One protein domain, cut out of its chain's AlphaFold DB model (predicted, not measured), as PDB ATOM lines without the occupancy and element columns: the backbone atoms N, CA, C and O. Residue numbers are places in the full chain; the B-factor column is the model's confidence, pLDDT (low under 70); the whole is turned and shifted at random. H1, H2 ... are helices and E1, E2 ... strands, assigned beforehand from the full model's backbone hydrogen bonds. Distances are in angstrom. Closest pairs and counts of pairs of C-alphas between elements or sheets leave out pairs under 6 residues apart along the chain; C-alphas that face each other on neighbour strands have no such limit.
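AT A GLANCE: This is residues 4 to 114 of the 121 residues of an uncharacterized protein of Alphaproteobacteria bacterium (UniProt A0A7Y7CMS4). One long helix, H1, lies lengthwise over a strongly twisted sheet of four strands, mainly over E2. Two short helices pack on H1 one after the other, H3 on its residues 10 to 20 and H4 on its residues 20 to 27, while H2 only grazes the sheet, near the last residues of E2. The printed part has 111 residues, with the order H1 H2 E1 E2 E3 E4 H3 H4 along the chain; the sheet's order is E3 E2 E1 E4, mixed, and the class is mixed, helices and strands. The whole is compact, with a radius of gyration of the C-alphas of 13.8 A, and its outline is flat, spanning 41 by 35 by 18 A.

IN THESE COORDINATES: Begin with the sheet: E1 is residues 50 to 55, E2 residues 59 to 68, E3 residues 71 to 73 and E4 residues 86 to 89. Find C-alpha 59 at (59.096, 32.901, -6.438); from there E2 runs 26.1 A to C-alpha 68 at (40.780, 16.054, 1.315). H1, residues 4 to 27, runs 34.8 A from C-alpha 4 at (69.975, 28.357, 0.454). H2 is residues 34 to 45, 16.4 A long, H3 residues 91 to 99, 12.1 A, and H4 residues 101 to 106, 8.8 A.

HOW THE PARTS SIT: Look first at E1, E2 and E3, a meander, each strand the antiparallel neighbour of the one before. In the hairpin of E1 and E2, N 52 and O 63 are 2.8 A apart; in that of E2 and E3, N 68 and O 71 are 2.9 A apart. The pairing is staggered: E2 pairs with E1 over residues 59 to 65 and with E3 over residues 66 to 68. E4 is parallel to E1, with N 53 and O 87 at 2.9 A. H1 is on the sheet at a height over the sheet of 8.5 A, over E2 and only just over E1, on which 3 of its C-alphas fall. It runs along the strands, at 25 degrees to E2 on the local plane; the closest C-alphas of H1 and E2 are those of Thr 11 and Ala 61, 5.4 A apart. H3 touches H1 at a steep tilt of 55 degrees, closest at the C-alphas of Leu 13 and Leu 94, 6.2 A. H4 touches H1 at a shallow tilt of 20 degrees, closest at the C-alphas of Ala 24 and Ile 105, 4.1 A. H2 is apart from H3 and H4. In H1, H2, H3 and H4 every O i to N i+4 pair is within hydrogen-bond range.

THE WHOLE: The two C-alphas farthest apart are those of Cys 4 and Phe 32, 42.3 A. The printed part has no cut, and the one long link is residues 74 to 85, from E3 to E4. The mean pLDDT of the printed part is 90.8; look for values under 70 at residues 4 to 7.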
ATOM      1  N   CYS A   4      70.590  29.504  -0.246       52.91
ATOM      2  CA  CYS A   4      69.975  28.357   0.454       52.91
ATOM      3  C   CYS A   4      69.230  28.750   1.736       52.91
ATOM      4  O   CYS A   4      68.039  28.499   1.836       52.91
ATOM      5  N   ALA A   5      69.884  29.460   2.662       59.84
ATOM      6  CA  ALA A   5      69.295  29.754   3.975       59.84
ATOM      7  C   ALA A   5      67.968  30.542   3.909       59.84
ATOM      8  O   ALA A   5      67.105  30.380   4.766       59.84
ATOM      9  N   LYS A   6      67.790  31.394   2.886       60.06
ATOM     10  CA  LYS A   6      66.550  32.162   2.695       60.06
ATOM     11  C   LYS A   6      65.435  31.323   2.075       60.06
ATOM     12  O   LYS A   6      64.300  31.451   2.514       60.06
ATOM     13  N   THR A   7      65.739  30.470   1.096       62.50
ATOM     14  CA  THR A   7      64.755  29.525   0.538       62.50
ATOM     15  C   THR A   7      64.217  28.606   1.632       62.50
ATOM     16  O   THR A   7      63.006  28.454   1.740       62.50
ATOM     17  N   ASP A   8      65.089  28.115   2.514       77.88
ATOM     18  CA  ASP A   8      64.688  27.270   3.645       77.88
ATOM     19  C   ASP A   8      63.752  28.010   4.622       77.88
ATOM     20  O   ASP A   8      62.810  27.423   5.151       77.88
ATOM     21  N   THR A   9      63.946  29.324   4.803       89.00
ATOM     22  CA  THR A   9      63.066  30.155   5.645       89.00
ATOM     23  C   THR A   9      61.665  30.293   5.045       89.00
ATOM     24  O   THR A   9      60.679  30.107   5.752       89.00
ATOM     25  N   TYR A  10      61.547  30.584   3.746       92.44
ATOM     26  CA  TYR A  10      60.234  30.741   3.104       92.44
ATOM     27  C   TYR A  10      59.479  29.417   2.976       92.44
ATOM     28  O   TYR A  10      58.261  29.402   3.132       92.44
ATOM     29  N   THR A  11      60.189  28.310   2.745       92.81
ATOM     30  CA  THR A  11      59.593  26.970   2.813       92.81
ATOM     31  C   THR A  11      59.024  26.715   4.207       92.81
ATOM     32  O   THR A  11      57.864  26.339   4.324       92.81
ATOM     33  N   SER A  12      59.786  27.016   5.264       94.31
ATOM     34  CA  SER A  12      59.319  26.853   6.646       94.31
ATOM     35  C   SER A  12      58.122  27.751   6.991       94.31
ATOM     36  O   SER A  12      57.217  27.310   7.696       94.31
ATOM     37  N   LEU A  13      58.077  28.990   6.486       95.12
ATOM     38  CA  LEU A  13      56.917  29.877   6.648       95.12
ATOM     39  C   LEU A  13      55.667  29.307   5.971       95.12
ATOM     40  O   LEU A  13      54.589  29.321   6.561       95.12
ATOM     41  N   LEU A  14      55.812  28.788   4.750       95.44
ATOM     42  CA  LEU A  14      54.706  28.178   4.018       95.44
ATOM     43  C   LEU A  14      54.186  26.919   4.727       95.44
ATOM     44  O   LEU A  14      52.980  26.710   4.796       95.44
ATOM     45  N   GLU A  15      55.074  26.100   5.288       95.56
ATOM     46  CA  GLU A  15      54.690  24.907   6.052       95.56
ATOM     47  C   GLU A  15      53.932  25.254   7.332       95.56
ATOM     48  O   GLU A  15      52.849  24.721   7.559       95.56
ATOM     49  N   GLN A  16      54.431  26.213   8.113       97.19
ATOM     50  CA  GLN A  16      53.741  26.679   9.318       97.19
ATOM     51  C   GLN A  16      52.379  27.303   8.992       97.19
ATOM     52  O   GLN A  16      51.404  27.083   9.706       97.19
ATOM     53  N   TYR A  17      52.272  28.042   7.886       97.50
ATOM     54  CA  TYR A  17      50.992  28.558   7.409       97.50
ATOM     55  C   TYR A  17      49.983  27.445   7.099       97.50
ATOM     56  O   TYR A  17      48.819  27.546   7.489       97.50
ATOM     57  N   LEU A  18      50.415  26.371   6.434       97.12
ATOM     58  CA  LEU A  18      49.561  25.218   6.140       97.12
ATOM     59  C   LEU A  18      49.101  24.504   7.417       97.12
ATOM     60  O   LEU A  18      47.930  24.143   7.530       97.12
ATOM     61  N   GLU A  19      49.985  24.362   8.406       97.62
ATOM     62  CA  GLU A  19      49.626  23.825   9.724       97.62
ATOM     63  C   GLU A  19      48.579  24.698  10.431       97.62
ATOM     64  O   GLU A  19      47.606  24.178  10.979       97.62
ATOM     65  N   ILE A  20      48.729  26.026  10.375       98.25
ATOM     66  CA  ILE A  20      47.755  26.981  10.921       98.25
ATOM     67  C   ILE A  20      46.411  26.852  10.200       98.25
ATOM     68  O   ILE A  20      45.374  26.818  10.860       98.25
ATOM     69  N   CYS A  21      46.409  26.720   8.871       97.44
ATOM     70  CA  CYS A  21      45.191  26.483   8.099       97.44
ATOM     71  C   CYS A  21      44.490  25.191   8.541       97.44
ATOM     72  O   CYS A  21      43.290  25.215   8.805       97.44
ATOM     73  N   ASN A  22      45.235  24.090   8.684       97.56
ATOM     74  CA  ASN A  22      44.703  22.810   9.158       97.56
ATOM     75  C   ASN A  22      44.121  22.913  10.574       97.56
ATOM     76  O   ASN A  22      43.012  22.436  10.817       97.56
ATOM     77  N   ARG A  23      44.812  23.587  11.503       97.75
ATOM     78  CA  ARG A  23      44.285  23.838  12.855       97.75
ATOM     79  C   ARG A  23      43.013  24.684  12.818       97.75
ATOM     80  O   ARG A  23      42.028  24.327  13.458       97.75
ATOM     81  N   ALA A  24      42.995  25.755  12.023       97.00
ATOM     82  CA  ALA A  24      41.820  26.608  11.854       97.00
ATOM     83  C   ALA A  24      40.621  25.813  11.310       97.00
ATOM     84  O   ALA A  24      39.505  25.970  11.818       97.00
ATOM     85  N   MET A  25      40.862  24.921  10.337       95.38
ATOM     86  CA  MET A  25      39.863  23.986   9.812       95.38
ATOM     87  C   MET A  25      39.335  23.043  10.886       95.38
ATOM     88  O   MET A  25      38.125  22.929  11.077       95.38
ATOM     89  N   GLN A  26      40.235  22.400  11.624       95.44
ATOM     90  CA  GLN A  26      39.885  21.416  12.639       95.44
ATOM     91  C   GLN A  26      39.088  22.030  13.797       95.44
ATOM     92  O   GLN A  26      38.051  21.488  14.185       95.44
ATOM     93  N   GLU A  27      39.545  23.160  14.336       96.19
ATOM     94  CA  GLU A  27      38.936  23.815  15.500       96.19
ATOM     95  C   GLU A  27      37.581  24.465  15.174       96.19
ATOM     96  O   GLU A  27      36.727  24.604  16.049       96.19
ATOM     97  N   ASN A  28      37.330  24.799  13.904       95.38
ATOM     98  CA  ASN A  28      36.075  25.407  13.455       95.38
ATOM     99  C   ASN A  28      35.249  24.483  12.537       95.38
ATOM    100  O   ASN A  28      34.305  24.947  11.894       95.38
ATOM    101  N   ARG A  29      35.551  23.178  12.492       91.81
ATOM    102  CA  ARG A  29      34.921  22.197  11.582       91.81
ATOM    103  C   ARG A  29      33.397  22.096  11.700       91.81
ATOM    104  O   ARG A  29      32.733  21.717  10.745       91.81
ATOM    105  N   ASP A  30      32.852  22.423  12.869       91.56
ATOM    106  CA  ASP A  30      31.418  22.353  13.175       91.56
ATOM    107  C   ASP A  30      30.773  23.756  13.212       91.56
ATOM    108  O   ASP A  30      29.580  23.908  13.485       91.56
ATOM    109  N   ARG A  31      31.556  24.812  12.941       91.75
ATOM    110  CA  ARG A  31      31.126  26.208  13.046       91.75
ATOM    111  C   ARG A  31      30.656  26.736  11.695       91.75
ATOM    112  O   ARG A  31      31.414  26.819  10.732       91.75
ATOM    113  N   PHE A  32      29.402  27.174  11.647       88.75
ATOM    114  CA  PHE A  32      28.864  27.885  10.489       88.75
ATOM    115  C   PHE A  32      29.514  29.279  10.345       88.75
ATOM    116  O   PHE A  32      29.650  29.972  11.361       88.75
ATOM    117  N   PRO A  33      29.877  29.732   9.125       89.00
ATOM    118  CA  PRO A  33      29.693  29.073   7.820       89.00
ATOM    119  C   PRO A  33      30.905  28.254   7.325       89.00
ATOM    120  O   PRO A  33      30.894  27.782   6.191       89.00
ATOM    121  N   TYR A  34      31.957  28.097   8.128       90.81
ATOM    122  CA  TYR A  34      33.263  27.622   7.661       90.81
ATOM    123  C   TYR A  34      33.246  26.202   7.092       90.81
ATOM    124  O   TYR A  34      33.789  25.967   6.015       90.81
ATOM    125  N   SER A  35      32.536  25.281   7.743       87.25
ATOM    126  CA  SER A  35      32.414  23.895   7.278       87.25
ATOM    127  C   SER A  35      31.836  23.773   5.863       87.25
ATOM    128  O   SER A  35      32.284  22.940   5.077       87.25
ATOM    129  N   GLN A  36      30.889  24.646   5.505       89.62
ATOM    130  CA  GLN A  36      30.289  24.683   4.170       89.62
ATOM    131  C   GLN A  36      31.244  25.268   3.129       89.62
ATOM    132  O   GLN A  36      31.280  24.794   1.996       89.62
ATOM    133  N   ILE A  37      32.020  26.285   3.513       90.50
ATOM    134  CA  ILE A  37      33.013  26.912   2.634       90.50
ATOM    135  C   ILE A  37      34.095  25.895   2.264       90.50
ATOM    136  O   ILE A  37      34.400  25.742   1.082       90.50
ATOM    137  N   TRP A  38      34.632  25.160   3.240       92.44
ATOM    138  CA  TRP A  38      35.673  24.162   2.981       92.44
ATOM    139  C   TRP A  38      35.155  22.964   2.197       92.44
ATOM    140  O   TRP A  38      35.802  22.561   1.235       92.44
ATOM    141  N   GLN A  39      33.944  22.484   2.492       90.06
ATOM    142  CA  GLN A  39      33.320  21.427   1.698       90.06
ATOM    143  C   GLN A  39      33.103  21.857   0.236       90.06
ATOM    144  O   GLN A  39      33.343  21.078  -0.688       90.06
ATOM    145  N   ALA A  40      32.669  23.100   0.003       90.25
ATOM    146  CA  ALA A  40      32.544  23.642  -1.347       90.25
ATOM    147  C   ALA A  40      33.912  23.781  -2.038       90.25
ATOM    148  O   ALA A  40      34.022  23.513  -3.234       90.25
ATOM    149  N   GLY A  41      34.950  24.160  -1.286       90.69
ATOM    150  CA  GLY A  41      36.338  24.215  -1.744       90.69
ATOM    151  C   GLY A  41      36.874  22.850  -2.168       90.69
ATOM    152  O   GLY A  41      37.360  22.699  -3.285       90.69
ATOM    153  N   GLU A  42      36.704  21.828  -1.331       90.88
ATOM    154  CA  GLU A  42      37.088  20.447  -1.637       90.88
ATOM    155  C   GLU A  42      36.398  19.949  -2.916       90.88
ATOM    156  O   GLU A  42      37.046  19.405  -3.813       90.88
ATOM    157  N   GLN A  43      35.096  20.215  -3.068       89.69
ATOM    158  CA  GLN A  43      34.359  19.879  -4.291       89.69
ATOM    159  C   GLN A  43      34.884  20.639  -5.514       89.69
ATOM    160  O   GLN A  43      35.050  20.044  -6.580       89.69
ATOM    161  N   ALA A  44      35.170  21.937  -5.379       88.44
ATOM    162  CA  ALA A  44      35.700  22.761  -6.464       88.44
ATOM    163  C   ALA A  44      37.093  22.297  -6.912       88.44
ATOM    164  O   ALA A  44      37.388  22.270  -8.115       88.44
ATOM    165  N   LEU A  45      37.939  21.886  -5.969       87.81
ATOM    166  CA  LEU A  45      39.236  21.294  -6.262       87.81
ATOM    167  C   LEU A  45      39.087  19.883  -6.831       87.81
ATOM    168  O   LEU A  45      39.857  19.530  -7.718       87.81
ATOM    169  N   SER A  46      38.065  19.115  -6.444       86.62
ATOM    170  CA  SER A  46      37.830  17.744  -6.927       86.62
ATOM    171  C   SER A  46      39.081  16.859  -6.781       86.62
ATOM    172  O   SER A  46      39.458  16.165  -7.725       86.62
ATOM    173  N   GLY A  47      39.770  16.964  -5.639       84.31
ATOM    174  CA  GLY A  47      41.022  16.249  -5.348       84.31
ATOM    175  C   GLY A  47      42.255  16.728  -6.124       84.31
ATOM    176  O   GLY A  47      43.321  16.148  -6.006       84.31
ATOM    177  N   ARG A  48      42.150  17.788  -6.933       88.69
ATOM    178  CA  ARG A  48      43.286  18.296  -7.715       88.69
ATOM    179  C   ARG A  48      44.265  19.059  -6.831       88.69
ATOM    180  O   ARG A  48      43.845  19.846  -5.982       88.69
ATOM    181  N   ALA A  49      45.553  18.920  -7.135       92.56
ATOM    182  CA  ALA A  49      46.592  19.727  -6.515       92.56
ATOM    183  C   ALA A  49      46.491  21.216  -6.902       92.56
ATOM    184  O   ALA A  49      46.144  21.568  -8.037       92.56
ATOM    185  N   VAL A  50      46.857  22.080  -5.959       93.25
ATOM    186  CA  VAL A  50      47.073  23.523  -6.130       93.25
ATOM    187  C   VAL A  50      48.501  23.839  -5.713       93.25
ATOM    188  O   VAL A  50      48.982  23.311  -4.713       93.25
ATOM    189  N   GLU A  51      49.181  24.709  -6.450       94.38
ATOM    190  CA  GLU A  51      50.497  25.201  -6.055       94.38
ATOM    191  C   GLU A  51      50.359  26.502  -5.259       94.38
ATOM    192  O   GLU A  51      49.751  27.471  -5.715       94.38
ATOM    193  N   LEU A  52      50.945  26.546  -4.066       94.69
ATOM    194  CA  LEU A  52      51.095  27.766  -3.283       94.69
ATOM    195  C   LEU A  52      52.522  28.273  -3.449       94.69
ATOM    196  O   LEU A  52      53.467  27.569  -3.100       94.69
ATOM    197  N   ALA A  53      52.679  29.491  -3.958       94.56
ATOM    198  CA  ALA A  53      53.975  30.114  -4.187       94.56
ATOM    199  C   ALA A  53      54.133  31.375  -3.333       94.56
ATOM    200  O   ALA A  53      53.302  32.281  -3.387       94.56
ATOM    201  N   VAL A  54      55.238  31.468  -2.593       94.00
ATOM    202  CA  VAL A  54      55.626  32.686  -1.872       94.00
ATOM    203  C   VAL A  54      56.311  33.628  -2.853       94.00
ATOM    204  O   VAL A  54      57.389  33.311  -3.369       94.00
ATOM    205  N   VAL A  55      55.691  34.770  -3.141       90.38
ATOM    206  CA  VAL A  55      56.148  35.723  -4.156       90.38
ATOM    207  C   VAL A  55      56.205  37.128  -3.570       90.38
ATOM    208  O   VAL A  55      55.180  37.691  -3.204       90.38
ATOM    209  N   ASP A  56      57.407  37.705  -3.572       82.44
ATOM    210  CA  ASP A  56      57.595  39.154  -3.432       82.44
ATOM    211  C   ASP A  56      57.878  39.738  -4.828       82.44
ATOM    212  O   ASP A  56      56.964  40.182  -5.513       82.44
ATOM    213  N   ASP A  57      59.119  39.614  -5.322       81.12
ATOM    214  CA  ASP A  57      59.489  39.987  -6.705       81.12
ATOM    215  C   ASP A  57      59.578  38.782  -7.659       81.12
ATOM    216  O   ASP A  57      59.380  38.883  -8.866       81.12
ATOM    217  N   GLN A  58      59.959  37.627  -7.112       80.94
ATOM    218  CA  GLN A  58      60.157  36.355  -7.809       80.94
ATOM    219  C   GLN A  58      59.818  35.220  -6.833       80.94
ATOM    220  O   GLN A  58      59.985  35.439  -5.625       80.94
ATOM    221  N   PRO A  59      59.391  34.034  -7.311       83.50
ATOM    222  CA  PRO A  59      59.096  32.901  -6.438       83.50
ATOM    223  C   PRO A  59      60.265  32.603  -5.494       83.50
ATOM    224  O   PRO A  59      61.415  32.466  -5.924       83.50
ATOM    225  N   LYS A  60      59.976  32.572  -4.191       89.88
ATOM    226  CA  LYS A  60      60.951  32.330  -3.119       89.88
ATOM    227  C   LYS A  60      60.875  30.906  -2.581       89.88
ATOM    228  O   LYS A  60      61.913  30.330  -2.260       89.88
ATOM    229  N   ALA A  61      59.659  30.378  -2.506       91.38
ATOM    230  CA  ALA A  61      59.322  29.005  -2.163       91.38
ATOM    231  C   ALA A  61      58.001  28.641  -2.849       91.38
ATOM    232  O   ALA A  61      57.204  29.527  -3.163       91.38
ATOM    233  N   GLN A  62      57.778  27.350  -3.068       93.00
ATOM    234  CA  GLN A  62      56.530  26.836  -3.614       93.00
ATOM    235  C   GLN A  62      56.248  25.438  -3.071       93.00
ATOM    236  O   GLN A  62      57.183  24.671  -2.831       93.00
ATOM    237  N   LYS A  63      54.971  25.111  -2.875       93.38
ATOM    238  CA  LYS A  63      54.530  23.789  -2.430       93.38
ATOM    239  C   LYS A  63      53.184  23.463  -3.058       93.38
ATOM    240  O   LYS A  63      52.261  24.270  -2.985       93.38
ATOM    241  N   CYS A  64      53.079  22.284  -3.659       93.88
ATOM    242  CA  CYS A  64      51.790  21.756  -4.080       93.88
ATOM    243  C   CYS A  64      51.082  21.118  -2.889       93.88
ATOM    244  O   CYS A  64      51.726  20.451  -2.076       93.88
ATOM    245  N   VAL A  65      49.772  21.318  -2.814       94.81
ATOM    246  CA  VAL A  65      48.901  20.760  -1.780       94.81
ATOM    247  C   VAL A  65      47.590  20.283  -2.382       94.81
ATOM    248  O   VAL A  65      47.162  20.775  -3.429       94.81
ATOM    249  N   THR A  66      46.936  19.357  -1.699       93.69
ATOM    250  CA  THR A  66      45.556  18.940  -1.963       93.69
ATOM    251  C   THR A  66      44.694  19.205  -0.737       93.69
ATOM    252  O   THR A  66      45.205  19.399   0.364       93.69
ATOM    253  N   LEU A  67      43.377  19.257  -0.938       92.38
ATOM    254  CA  LEU A  67      42.401  19.317   0.145       92.38
ATOM    255  C   LEU A  67      41.543  18.055   0.092       92.38
ATOM    256  O   LEU A  67      40.815  17.859  -0.884       92.38
ATOM    257  N   HIS A  68      41.599  17.251   1.150       88.94
ATOM    258  CA  HIS A  68      40.780  16.054   1.315       88.94
ATOM    259  C   HIS A  68      40.199  16.003   2.724       88.94
ATOM    260  O   HIS A  68      40.918  16.154   3.703       88.94
ATOM    261  N   SER A  69      38.893  15.771   2.846       88.38
ATOM    262  CA  SER A  69      38.191  15.681   4.133       88.38
ATOM    263  C   SER A  69      38.459  16.873   5.066       88.38
ATOM    264  O   SER A  69      38.634  16.696   6.272       88.38
ATOM    265  N   ASN A  70      38.481  18.092   4.513       87.88
ATOM    266  CA  ASN A  70      38.859  19.328   5.218       87.88
ATOM    267  C   ASN A  70      40.257  19.285   5.871       87.88
ATOM    268  O   ASN A  70      40.473  19.892   6.922       87.88
ATOM    269  N   GLN A  71      41.194  18.570   5.254       92.38
ATOM    270  CA  GLN A  71      42.597  18.534   5.634       92.38
ATOM    271  C   GLN A  71      43.477  18.824   4.417       92.38
ATOM    272  O   GLN A  71      43.245  18.311   3.321       92.38
ATOM    273  N   ILE A  72      44.460  19.696   4.616       94.94
ATOM    274  CA  ILE A  72      45.456  20.055   3.619       94.94
ATOM    275  C   ILE A  72      46.662  19.139   3.776       94.94
ATOM    276  O   ILE A  72      47.308  19.153   4.828       94.94
ATOM    277  N   ASP A  73      46.998  18.416   2.715       93.38
ATOM    278  CA  ASP A  73      48.118  17.479   2.673       93.38
ATOM    279  C   ASP A  73      48.973  17.696   1.411       93.38
ATOM    280  O   ASP A  73      48.672  18.532   0.551       93.38
ATOM    281  N   GLY A  74      50.092  16.975   1.317       90.75
ATOM    282  CA  GLY A  74      50.857  16.899   0.074       90.75
ATOM    283  C   GLY A  74      50.104  16.071  -0.978       90.75
ATOM    284  O   GLY A  74      49.443  15.105  -0.605       90.75
ATOM    285  N   PRO A  75      50.206  16.413  -2.274       88.19
ATOM    286  CA  PRO A  75      49.525  15.678  -3.333       88.19
ATOM    287  C   PRO A  75      50.096  14.271  -3.505       88.19
ATOM    288  O   PRO A  75      51.318  14.082  -3.475       88.19
ATOM    289  N   GLU A  76      49.225  13.313  -3.803       87.25
ATOM    290  CA  GLU A  76      49.627  12.034  -4.376       87.25
ATOM    291  C   GLU A  76      49.980  12.213  -5.869       87.25
ATOM    292  O   GLU A  76      49.575  13.195  -6.508       87.25
ATOM    293  N   PRO A  77      50.734  11.281  -6.486       83.31
ATOM    294  CA  PRO A  77      51.096  11.377  -7.903       83.31
ATOM    295  C   PRO A  77      49.899  11.520  -8.856       83.31
ATOM    296  O   PRO A  77      50.039  12.109  -9.924       83.31
ATOM    297  N   GLU A  78      48.737  10.984  -8.483       83.25
ATOM    298  CA  GLU A  78      47.490  11.056  -9.254       83.25
ATOM    299  C   GLU A  78      46.765  12.407  -9.152       83.25
ATOM    300  O   GLU A  78      46.022  12.777 -10.066       83.25
ATOM    301  N   ASP A  79      47.032  13.175  -8.095       83.38
ATOM    302  CA  ASP A  79      46.441  14.499  -7.875       83.38
ATOM    303  C   ASP A  79      47.173  15.592  -8.663       83.38
ATOM    304  O   ASP A  79      46.627  16.671  -8.945       83.38
ATOM    305  N   MET A  80      48.430  15.312  -9.020       81.50
ATOM    306  CA  MET A  80      49.285  16.201  -9.790       81.50
ATOM    307  C   MET A  80      48.829  16.267 -11.245       81.50
ATOM    308  O   MET A  80      48.793  15.282 -11.980       81.50
ATOM    309  N   ARG A  81      48.527  17.486 -11.690       77.56
ATOM    310  CA  ARG A  81      48.325  17.803 -13.106       77.56
ATOM    311  C   ARG A  81      49.600  18.400 -13.682       77.56
ATOM    312  O   ARG A  81      50.373  19.001 -12.947       77.56
ATOM    313  N   ASP A  82      49.740  18.342 -15.006       75.12
ATOM    314  CA  ASP A  82      50.881  18.942 -15.721       75.12
ATOM    315  C   ASP A  82      51.038  20.460 -15.479       75.12
ATOM    316  O   ASP A  82      52.105  21.010 -15.730       75.12
ATOM    317  N   ASP A  83      49.980  21.135 -15.009       83.25
ATOM    318  CA  ASP A  83      49.958  22.575 -14.716       83.25
ATOM    319  C   ASP A  83      48.869  22.885 -13.662       83.25
ATOM    320  O   ASP A  83      47.698  23.113 -14.025       83.25
ATOM    321  N   PRO A  84      49.177  22.757 -12.354       88.88
ATOM    322  CA  PRO A  84      48.246  23.097 -11.286       88.88
ATOM    323  C   PRO A  84      48.041  24.620 -11.220       88.88
ATOM    324  O   PRO A  84      48.961  25.389 -11.495       88.88
ATOM    325  N   PRO A  85      46.842  25.099 -10.848       90.50
ATOM    326  CA  PRO A  85      46.651  26.524 -10.618       90.50
ATOM    327  C   PRO A  85      47.561  26.995  -9.474       90.50
ATOM    328  O   PRO A  85      47.725  26.292  -8.478       90.50
ATOM    329  N   VAL A  86      48.126  28.196  -9.622       91.81
ATOM    330  CA  VAL A  86      49.076  28.765  -8.659       91.81
ATOM    331  C   VAL A  86      48.428  29.911  -7.888       91.81
ATOM    332  O   VAL A  86      48.050  30.924  -8.483       91.81
ATOM    333  N   MET A  87      48.365  29.795  -6.562       93.19
ATOM    334  CA  MET A  87      48.099  30.927  -5.673       93.19
ATOM    335  C   MET A  87      49.419  31.590  -5.284       93.19
ATOM    336  O   MET A  87      50.368  30.920  -4.876       93.19
ATOM    337  N   ARG A  88      49.479  32.919  -5.382       93.62
ATOM    338  CA  ARG A  88      50.640  33.699  -4.943       93.62
ATOM    339  C   ARG A  88      50.354  34.322  -3.584       93.62
ATOM    340  O   ARG A  88      49.397  35.074  -3.455       93.62
ATOM    341  N   LEU A  89      51.204  34.030  -2.608       94.56
ATOM    342  CA  LEU A  89      51.153  34.558  -1.246       94.56
ATOM    343  C   LEU A  89      52.356  35.479  -1.029       94.56
ATOM    344  O   LEU A  89      53.460  35.151  -1.463       94.56
ATOM    345  N   SER A  90      52.178  36.619  -0.358       94.56
ATOM    346  CA  SER A  90      53.325  37.460   0.002       94.56
ATOM    347  C   SER A  90      54.058  36.889   1.216       94.56
ATOM    348  O   SER A  90      53.440  36.290   2.102       94.56
ATOM    349  N   ALA A  91      55.372  37.112   1.300       94.31
ATOM    350  CA  ALA A  91      56.131  36.708   2.483       94.31
ATOM    351  C   ALA A  91      55.627  37.417   3.747       94.31
ATOM    352  O   ALA A  91      55.445  36.780   4.779       94.31
ATOM    353  N   SER A  92      55.328  38.715   3.644       95.00
ATOM    354  CA  SER A  92      54.854  39.525   4.771       95.00
ATOM    355  C   SER A  92      53.532  39.025   5.359       95.00
ATOM    356  O   SER A  92      53.316  39.124   6.562       95.00
ATOM    357  N   TYR A  93      52.641  38.485   4.522       95.88
ATOM    358  CA  TYR A  93      51.393  37.889   4.986       95.88
ATOM    359  C   TYR A  93      51.661  36.595   5.761       95.88
ATOM    360  O   TYR A  93      51.155  36.436   6.868       95.88
ATOM    361  N   LEU A  94      52.509  35.709   5.230       96.12
ATOM    362  CA  LEU A  94      52.882  34.472   5.921       96.12
ATOM    363  C   LEU A  94      53.579  34.752   7.256       96.12
ATOM    364  O   LEU A  94      53.259  34.113   8.251       96.12
ATOM    365  N   GLU A  95      54.488  35.727   7.295       96.44
ATOM    366  CA  GLU A  95      55.160  36.159   8.525       96.44
ATOM    367  C   GLU A  95      54.158  36.640   9.583       96.44
ATOM    368  O   GLU A  95      54.247  36.222  10.735       96.44
ATOM    369  N   GLU A  96      53.174  37.457   9.201       97.62
ATOM    370  CA  GLU A  96      52.114  37.928  10.103       97.62
ATOM    371  C   GLU A  96      51.235  36.770  10.611       97.62
ATOM    372  O   GLU A  96      50.878  36.737  11.791       97.62
ATOM    373  N   VAL A  97      50.886  35.811   9.745       97.88
ATOM    374  CA  VAL A  97      50.092  34.634  10.137       97.88
ATOM    375  C   VAL A  97      50.861  33.763  11.126       97.88
ATOM    376  O   VAL A  97      50.332  33.406  12.179       97.88
ATOM    377  N   VAL A  98      52.126  33.473  10.824       97.62
ATOM    378  CA  VAL A  98      52.999  32.641  11.661       97.62
ATOM    379  C   VAL A  98      53.357  33.329  12.982       97.62
ATOM    380  O   VAL A  98      53.468  32.658  14.006       97.62
ATOM    381  N   ALA A  99      53.493  34.658  13.006       97.81
ATOM    382  CA  ALA A  99      53.745  35.410  14.237       97.81
ATOM    383  C   ALA A  99      52.529  35.445  15.181       97.81
ATOM    384  O   ALA A  99      52.689  35.604  16.396       97.81
ATOM    385  N   HIS A 100      51.316  35.294  14.643       97.94
ATOM    386  CA  HIS A 100      50.063  35.425  15.385       97.94
ATOM    387  C   HIS A 100      49.075  34.279  15.096       97.94
ATOM    388  O   HIS A 100      47.927  34.553  14.753       97.94
ATOM    389  N   PRO A 101      49.449  32.999  15.273       97.88
ATOM    390  CA  PRO A 101      48.667  31.861  14.781       97.88
ATOM    391  C   PRO A 101      47.248  31.810  15.363       97.88
ATOM    392  O   PRO A 101      46.278  31.646  14.626       97.88
ATOM    393  N   GLU A 102      47.104  32.035  16.671       98.25
ATOM    394  CA  GLU A 102      45.810  31.937  17.361       98.25
ATOM    395  C   GLU A 102      44.785  32.963  16.840       98.25
ATOM    396  O   GLU A 102      43.608  32.644  16.704       98.25
ATOM    397  N   LYS A 103      45.232  34.156  16.408       97.69
ATOM    398  CA  LYS A 103      44.370  35.172  15.767       97.69
ATOM    399  C   LYS A 103      43.670  34.617  14.519       97.69
ATOM    400  O   LYS A 103      42.516  34.961  14.268       97.69
ATOM    401  N   TYR A 104      44.361  33.789  13.740       98.00
ATOM    402  CA  TYR A 104      43.845  33.213  12.495       98.00
ATOM    403  C   TYR A 104      43.073  31.912  12.729       98.00
ATOM    404  O   TYR A 104      42.096  31.650  12.030       98.00
ATOM    405  N   ILE A 105      43.457  31.128  13.738       97.75
ATOM    406  CA  ILE A 105      42.756  29.895  14.122       97.75
ATOM    407  C   ILE A 105      41.386  30.212  14.733       97.75
ATOM    408  O   ILE A 105      40.378  29.637  14.323       97.75
ATOM    409  N   GLU A 106      41.310  31.172  15.660       96.56
ATOM    410  CA  GLU A 106      40.049  31.580  16.297       96.56
ATOM    411  C   GLU A 106      39.099  32.297  15.323       96.56
ATOM    412  O   GLU A 106      37.866  32.255  15.469       96.56
ATOM    413  N   ASN A 107      39.673  32.959  14.312       95.19
ATOM    414  CA  ASN A 107      38.937  33.675  13.284       95.19
ATOM    415  C   ASN A 107      39.395  33.291  11.862       95.19
ATOM    416  O   ASN A 107      40.081  34.080  11.202       95.19
ATOM    417  N   PRO A 108      38.937  32.133  11.338       95.06
ATOM    418  CA  PRO A 108      39.349  31.642  10.023       95.06
ATOM    419  C   PRO A 108      39.037  32.590   8.863       95.06
ATOM    420  O   PRO A 108      39.638  32.461   7.807       95.06
ATOM    421  N   SER A 109      38.125  33.555   9.029       94.38
ATOM    422  CA  SER A 109      37.831  34.561   7.995       94.38
ATOM    423  C   SER A 109      39.006  35.492   7.664       94.38
ATOM    424  O   SER A 109      38.961  36.179   6.649       94.38
ATOM    425  N   LEU A 110      40.045  35.524   8.507       95.88
ATOM    426  CA  LEU A 110      41.269  36.290   8.266       95.88
ATOM    427  C   LEU A 110      42.266  35.563   7.356       95.88
ATOM    428  O   LEU A 110      43.225  36.187   6.906       95.88
ATOM    429  N   ILE A 111      42.070  34.263   7.126       95.81
ATOM    430  CA  ILE A 111      42.913  33.469   6.235       95.81
ATOM    431  C   ILE A 111      42.435  33.665   4.796       95.81
ATOM    432  O   ILE A 111      41.239  33.605   4.510       95.81
ATOM    433  N   ASP A 112      43.385  33.865   3.889       92.44
ATOM    434  CA  ASP A 112      43.134  33.871   2.455       92.44
ATOM    435  C   ASP A 112      42.836  32.449   1.938       92.44
ATOM    436  O   ASP A 112      43.726  31.623   1.697       92.44
ATOM    437  N   TRP A 113      41.542  32.159   1.802       92.56
ATOM    438  CA  TRP A 113      41.010  30.893   1.302       92.56
ATOM    439  C   TRP A 113      40.796  30.878  -0.216       92.56
ATOM    440  O   TRP A 113      40.215  29.917  -0.727       92.56
ATOM    441  N   ASP A 114      41.241  31.897  -0.956       90.31
ATOM    442  CA  ASP A 114      40.934  32.018  -2.387       90.31
ATOM    443  C   ASP A 114      41.475  30.839  -3.209       90.31
ATOM    444  O   ASP A 114      40.884  30.465  -4.229       90.31
TER     445      ASP A 114